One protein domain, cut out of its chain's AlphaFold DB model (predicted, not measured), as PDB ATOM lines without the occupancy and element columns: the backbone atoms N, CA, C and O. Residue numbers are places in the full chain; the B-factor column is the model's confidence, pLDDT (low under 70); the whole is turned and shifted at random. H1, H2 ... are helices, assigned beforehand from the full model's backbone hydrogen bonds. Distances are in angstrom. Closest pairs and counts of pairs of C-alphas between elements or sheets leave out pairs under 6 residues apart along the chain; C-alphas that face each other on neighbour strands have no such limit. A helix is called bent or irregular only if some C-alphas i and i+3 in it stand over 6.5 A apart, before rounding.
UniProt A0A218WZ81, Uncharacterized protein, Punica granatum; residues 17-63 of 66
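Overview. This is residues 17 to 63 of the 66 residues of an uncharacterized protein of Punica granatum (UniProt A0A218WZ81). This is a strung-out chain with no packed core: two helices, H1 and H3, lie at opposite ends of the long axis, and a winding connection with the single-turn helix H2 spans the open space between them. No two of the helices touch. The printed part has 47 residues with three named helices, in the order H1, H2, H3 along the chain, and no named strand; the class is all helix, with 29 of the 47 residues in the helices. The whole is extended, with a radius of gyration of the C-alphas of 18.3 A, and the C-alphas span 49 by 22 by 15 A.

Arrangement. Start at residue 17, where H1, residues 17 to 27, begins. A short link of 7 residues leads from it to H2, residues 35 to 38, and the two are apart, with no C-alpha of the one within 8 A of the other. From H2 a long link of 11 residues leads to H3, residues 50 to 63, and these two are apart as well. H1 and H3 are also apart. Look along residues 22 to 28, of which 22 to 27 belong to H1, and you will find a stretch that stands free, with no C-alpha 8 or more residues away along the chain within 10 A. Residues 30 to 39, of which 35 to 38 belong to H2, stand free in the same sense. In the backbone, 6 of 7 O i to N i+4 pairs in H1 and 8 of 10 in H3 are within hydrogen-bond range; H2 is too short for such a pair, and its one O i to N i+3 pair is within range.

Along the chain. Find C-alpha 17 at (-11.255, -14.937, -6.993); from there H1 runs 15.3 A to the C-alpha of Thr 27. Go on to Leu 35, with its C-alpha at (-36.390, -11.082, -7.798), where H2 begins; it ends at Ala 38. H3, the longest helix with 14 residues, begins at Glu 50 and runs 20.7 A to C-alpha 63 at (-41.428, 0.844, 6.830). None of the helices is bent or irregular.

Size, cuts and confidence. The two C-alphas farthest apart are those of Asp 18 and Glu 51, at 50.3 A, while the first and last printed C-alphas, of Lys 17 and Phe 63, are 36.7 A apart. The printed part has no cut. The link from H2 to H3 is long and the one from H1 to H2 is short. The mean pLDDT of the printed part is 91.7, and no printed residue is under 70.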
ATOM      1  N   LYS A  17     -10.203 -14.898  -5.960       93.75
ATOM      2  CA  LYS A  17     -11.255 -14.937  -6.993       93.75
ATOM      3  C   LYS A  17     -11.119 -16.147  -7.915       93.75
ATOM      4  O   LYS A  17     -12.128 -16.718  -8.319       93.75
ATOM      5  N   ASP A  18      -9.892 -16.534  -8.240       92.81
ATOM      6  CA  ASP A  18      -9.629 -17.661  -9.133       92.81
ATOM      7  C   ASP A  18      -9.889 -18.990  -8.428       92.81
ATOM      8  O   ASP A  18     -10.446 -19.897  -9.039       92.81
ATOM      9  N   ALA A  19      -9.586 -19.076  -7.128       92.56
ATOM     10  CA  ALA A  19      -9.941 -20.231  -6.309       92.56
ATOM     11  C   ALA A  19     -11.463 -20.454  -6.276       92.56
ATOM     12  O   ALA A  19     -11.925 -21.563  -6.539       92.56
ATOM     13  N   VAL A  20     -12.252 -19.394  -6.046       93.19
ATOM     14  CA  VAL A  20     -13.723 -19.490  -6.053       93.19
ATOM     15  C   VAL A  20     -14.249 -19.869  -7.439       93.19
ATOM     16  O   VAL A  20     -15.082 -20.761  -7.542       93.19
ATOM     17  N   ARG A  21     -13.737 -19.258  -8.516       92.56
ATOM     18  CA  ARG A  21     -14.148 -19.590  -9.893       92.56
ATOM     19  C   ARG A  21     -13.866 -21.045 -10.269       92.56
ATOM     20  O   ARG A  21     -14.682 -21.665 -10.942       92.56
ATOM     21  N   GLN A  22     -12.711 -21.580  -9.874       92.81
ATOM     22  CA  GLN A  22     -12.361 -22.981 -10.124       92.81
ATOM     23  C   GLN A  22     -13.221 -23.933  -9.289       92.81
ATOM     24  O   GLN A  22     -13.675 -24.951  -9.795       92.81
ATOM     25  N   TYR A  23     -13.506 -23.578  -8.036       93.19
ATOM     26  CA  TYR A  23     -14.395 -24.364  -7.187       93.19
ATOM     27  C   TYR A  23     -15.823 -24.438  -7.753       93.19
ATOM     28  O   TYR A  23     -16.386 -25.530  -7.870       93.19
ATOM     29  N   THR A  24     -16.409 -23.305  -8.157       94.25
ATOM     30  CA  THR A  24     -17.787 -23.281  -8.680       94.25
ATOM     31  C   THR A  24     -17.905 -23.874 -10.083       94.25
ATOM     32  O   THR A  24     -18.990 -24.302 -10.469       94.25
ATOM     33  N   SER A  25     -16.813 -23.979 -10.852       92.94
ATOM     34  CA  SER A  25     -16.861 -24.612 -12.179       92.94
ATOM     35  C   SER A  25     -17.132 -26.118 -12.118       92.94
ATOM     36  O   SER A  25     -17.728 -26.649 -13.053       92.94
ATOM     37  N   ILE A  26     -16.748 -26.795 -11.027       92.69
ATOM     38  CA  ILE A  26     -17.006 -28.235 -10.845       92.69
ATOM     39  C   ILE A  26     -18.135 -28.540  -9.862       92.69
ATOM     40  O   ILE A  26     -18.750 -29.595  -9.968       92.69
ATOM     41  N   THR A  27     -18.409 -27.646  -8.906       94.75
ATOM     42  CA  THR A  27     -19.485 -27.843  -7.913       94.75
ATOM     43  C   THR A  27     -20.805 -27.196  -8.328       94.75
ATOM     44  O   THR A  27     -21.845 -27.499  -7.748       94.75
ATOM     45  N   GLY A  28     -20.777 -26.350  -9.359       95.38
ATOM     46  CA  GLY A  28     -21.913 -25.567  -9.823       95.38
ATOM     47  C   GLY A  28     -21.818 -24.104  -9.392       95.38
ATOM     48  O   GLY A  28     -21.327 -23.760  -8.315       95.38
ATOM     49  N   ASN A  29     -22.307 -23.221 -10.260       95.75
ATOM     50  CA  ASN A  29     -22.486 -21.813  -9.924       95.75
ATOM     51  C   ASN A  29     -23.765 -21.620  -9.101       95.75
ATOM     52  O   ASN A  29     -24.685 -22.438  -9.161       95.75
ATOM     53  N   LEU A  30     -23.844 -20.501  -8.374       94.69
ATOM     54  CA  LEU A  30     -25.075 -20.122  -7.687       94.69
ATOM     55  C   LEU A  30     -26.216 -19.989  -8.698       94.69
ATOM     56  O   LEU A  30     -26.062 -19.362  -9.751       94.69
ATOM     57  N   ALA A  31     -27.368 -20.558  -8.350       96.12
ATOM     58  CA  ALA A  31     -28.590 -20.332  -9.099       96.12
ATOM     59  C   ALA A  31     -28.947 -18.840  -9.076       96.12
ATOM     60  O   ALA A  31     -28.736 -18.152  -8.075       96.12
ATOM     61  N   MET A  32     -29.508 -18.349 -10.181       96.44
ATOM     62  CA  MET A  32     -30.028 -16.987 -10.233       96.44
ATOM     63  C   MET A  32     -31.212 -16.875  -9.260       96.44
ATOM     64  O   MET A  32     -32.172 -17.640  -9.406       96.44
ATOM     65  N   PRO A  33     -31.162 -15.970  -8.265       96.75
ATOM     66  CA  PRO A  33     -32.265 -15.814  -7.332       96.75
ATOM     67  C   PRO A  33     -33.487 -15.226  -8.044       96.75
ATOM     68  O   PRO A  33     -33.362 -14.441  -8.985       96.75
ATOM     69  N   GLN A  34     -34.677 -15.587  -7.565       96.81
ATOM     70  CA  GLN A  34     -35.908 -14.892  -7.944       96.81
ATOM     71  C   GLN A  34     -35.853 -13.449  -7.435       96.81
ATOM     72  O   GLN A  34     -35.274 -13.194  -6.380       96.81
ATOM     73  N   LEU A  35     -36.481 -12.508  -8.145       97.00
ATOM     74  CA  LEU A  35     -36.390 -11.082  -7.798       97.00
ATOM     75  C   LEU A  35     -36.864 -10.789  -6.363       97.00
ATOM     76  O   LEU A  35     -36.186 -10.066  -5.640       97.00
ATOM     77  N   PHE A  36     -37.958 -11.416  -5.916       94.19
ATOM     78  CA  PHE A  36     -38.469 -11.252  -4.548       94.19
ATOM     79  C   PHE A  36     -37.515 -11.799  -3.470       94.19
ATOM     80  O   PHE A  36     -37.587 -11.390  -2.318       94.19
ATOM     81  N   ALA A  37     -36.598 -12.710  -3.817       95.75
ATOM     82  CA  ALA A  37     -35.675 -13.304  -2.852       95.75
ATOM     83  C   ALA A  37     -34.560 -12.337  -2.420       95.75
ATOM     84  O   ALA A  37     -33.913 -12.583  -1.406       95.75
ATOM     85  N   ALA A  38     -34.345 -11.244  -3.157       94.69
ATOM     86  CA  ALA A  38     -33.363 -10.220  -2.810       94.69
ATOM     87  C   ALA A  38     -33.892  -9.164  -1.818       94.69
ATOM     88  O   ALA A  38     -33.100  -8.358  -1.330       94.69
ATOM     89  N   ALA A  39     -35.201  -9.148  -1.546       91.19
ATOM     90  CA  ALA A  39     -35.846  -8.194  -0.645       91.19
ATOM     91  C   ALA A  39     -35.813  -8.658   0.827       91.19
ATOM     92  O   ALA A  39     -35.210  -9.683   1.156       91.19
ATOM     93  N   CYS A  40     -36.443  -7.886   1.717       90.38
ATOM     94  CA  CYS A  40     -36.634  -8.261   3.118       90.38
ATOM     95  C   CYS A  40     -37.580  -9.472   3.232       90.38
ATOM     96  O   CYS A  40     -38.560  -9.561   2.497       90.38
ATOM     97  N   HIS A  41     -37.292 -10.398   4.152       92.19
ATOM     98  CA  HIS A  41     -38.136 -11.568   4.433       92.19
ATOM     99  C   HIS A  41     -38.501 -11.592   5.916       92.19
ATOM    100  O   HIS A  41     -37.640 -11.862   6.757       92.19
ATOM    101  N   GLN A  42     -39.771 -11.350   6.237       92.12
ATOM    102  CA  GLN A  42     -40.295 -11.472   7.599       92.12
ATOM    103  C   GLN A  42     -40.700 -12.919   7.894       92.12
ATOM    104  O   GLN A  42     -41.421 -13.550   7.123       92.12
ATOM    105  N   CYS A  43     -40.224 -13.471   9.013       92.31
ATOM    106  CA  CYS A  43     -40.602 -14.812   9.451       92.31
ATOM    107  C   CYS A  43     -40.446 -14.982  10.969       92.31
ATOM    108  O   CYS A  43     -39.521 -14.445  11.584       92.31
ATOM    109  N   ARG A  44     -41.326 -15.788  11.577       92.56
ATOM    110  CA  ARG A  44     -41.254 -16.217  12.981       92.56
ATOM    111  C   ARG A  44     -41.778 -17.648  13.129       92.56
ATOM    112  O   ARG A  44     -42.765 -18.025  12.506       92.56
ATOM    113  N   TRP A  45     -41.176 -18.434  14.025       88.62
ATOM    114  CA  TRP A  45     -41.819 -19.637  14.568       88.62
ATOM    115  C   TRP A  45     -42.562 -19.250  15.854       88.62
ATOM    116  O   TRP A  45     -41.940 -19.087  16.898       88.62
ATOM    117  N   LYS A  46     -43.885 -19.091  15.865       84.38
ATOM    118  CA  LYS A  46     -44.891 -19.191  14.791       84.38
ATOM    119  C   LYS A  46     -45.668 -17.876  14.729       84.38
ATOM    120  O   LYS A  46     -45.746 -17.192  15.748       84.38
ATOM    121  N   TYR A  47     -46.279 -17.600  13.583       93.06
ATOM    122  CA  TYR A  47     -47.480 -16.767  13.541       93.06
ATOM    123  C   TYR A  47     -48.664 -17.581  14.060       93.06
ATOM    124  O   TYR A  47     -48.747 -18.789  13.797       93.06
ATOM    125  N   ARG A  48     -49.504 -16.968  14.888       90.56
ATOM    126  CA  ARG A  48     -50.530 -17.690  15.650       90.56
ATOM    127  C   ARG A  48     -51.743 -18.051  14.794       90.56
ATOM    128  O   ARG A  48     -52.242 -19.170  14.913       90.56
ATOM    129  N   ASP A  49     -52.185 -17.112  13.976       92.62
ATOM    130  CA  ASP A  49     -53.385 -17.141  13.142       92.62
ATOM    131  C   ASP A  49     -53.212 -16.144  11.978       92.62
ATOM    132  O   ASP A  49     -52.155 -15.527  11.836       92.62
ATOM    133  N   GLU A  50     -54.214 -16.042  11.109       91.38
ATOM    134  CA  GLU A  50     -54.218 -15.132   9.963       91.38
ATOM    135  C   GLU A  50     -54.200 -13.655  10.389       91.38
ATOM    136  O   GLU A  50     -53.507 -12.859   9.762       91.38
ATOM    137  N   GLU A  51     -54.876 -13.310  11.490       94.25
ATOM    138  CA  GLU A  51     -54.916 -11.946  12.043       94.25
ATOM    139  C   GLU A  51     -53.515 -11.482  12.482       94.25
ATOM    140  O   GLU A  51     -53.098 -10.380  12.153       94.25
ATOM    141  N   ASP A  52     -52.728 -12.352  13.126       90.81
ATOM    142  CA  ASP A  52     -51.327 -12.071  13.487       90.81
ATOM    143  C   ASP A  52     -50.427 -11.855  12.255       90.81
ATOM    144  O   ASP A  52     -49.427 -11.144  12.330       90.81
ATOM    145  N   VAL A  53     -50.756 -12.451  11.105       91.31
ATOM    146  CA  VAL A  53     -50.022 -12.194   9.854       91.31
ATOM    147  C   VAL A  53     -50.422 -10.842   9.261       91.31
ATOM    148  O   VAL A  53     -49.534 -10.085   8.872       91.31
ATOM    149  N   GLU A  54     -51.720 -10.524   9.236       91.38
ATOM    150  CA  GLU A  54     -52.251  -9.240   8.750       91.38
ATOM    151  C   GLU A  54     -51.726  -8.060   9.587       91.38
ATOM    152  O   GLU A  54     -51.216  -7.087   9.034       91.38
ATOM    153  N   ASP A  55     -51.728  -8.182  10.918       91.81
ATOM    154  CA  ASP A  55     -51.165  -7.177  11.831       91.81
ATOM    155  C   ASP A  55     -49.670  -6.922  11.558       91.81
ATOM    156  O   ASP A  55     -49.177  -5.793  11.663       91.81
ATOM    157  N   VAL A  56     -48.918  -7.975  11.223       89.25
ATOM    158  CA  VAL A  56     -47.490  -7.874  10.895       89.25
ATOM    159  C   VAL A  56     -47.281  -7.232   9.523       89.25
ATOM    160  O   VAL A  56     -46.372  -6.413   9.394       89.25
ATOM    161  N   GLU A  57     -48.117  -7.536   8.529       89.25
ATOM    162  CA  GLU A  57     -48.105  -6.889   7.208       89.25
ATOM    163  C   GLU A  57     -48.413  -5.383   7.311       89.25
ATOM    164  O   GLU A  57     -47.712  -4.547   6.732       89.25
ATOM    165  N   ASP A  58     -49.395  -5.013   8.132       88.81
ATOM    166  CA  ASP A  58     -49.759  -3.622   8.411       88.81
ATOM    167  C   ASP A  58     -48.624  -2.830   9.067       88.81
ATOM    168  O   ASP A  58     -48.556  -1.601   8.960       88.81
ATOM    169  N   VAL A  59     -47.750  -3.501   9.814       82.50
ATOM    170  CA  VAL A  59     -46.560  -2.889  10.407       82.50
ATOM    171  C   VAL A  59     -45.426  -2.814   9.387       82.50
ATOM    172  O   VAL A  59     -44.792  -1.765   9.302       82.50
ATOM    173  N   ASP A  60     -45.192  -3.877   8.614       86.06
ATOM    174  CA  ASP A  60     -44.127  -3.955   7.605       86.06
ATOM    175  C   ASP A  60     -44.315  -2.896   6.506       86.06
ATOM    176  O   ASP A  60     -43.393  -2.135   6.221       86.06
ATOM    177  N   SER A  61     -45.546  -2.727   6.007       85.12
ATOM    178  CA  SER A  61     -45.895  -1.721   4.987       85.12
ATOM    179  C   SER A  61     -45.539  -0.282   5.381       85.12
ATOM    180  O   SER A  61     -45.157   0.524   4.535       85.12
ATOM    181  N   LYS A  62     -45.582   0.050   6.675       82.31
ATOM    182  CA  LYS A  62     -45.226   1.389   7.173       82.31
ATOM    183  C   LYS A  62     -43.724   1.681   7.125       82.31
ATOM    184  O   LYS A  62     -43.342   2.843   7.265       82.31
ATOM    185  N   PHE A  63     -42.874   0.663   6.983       78.00
ATOM    186  CA  PHE A  63     -41.428   0.844   6.830       78.00
ATOM    187  C   PHE A  63     -41.016   1.128   5.383       78.00
ATOM    188  O   PHE A  63     -39.957   1.716   5.180       78.00
TER     189      PHE A  63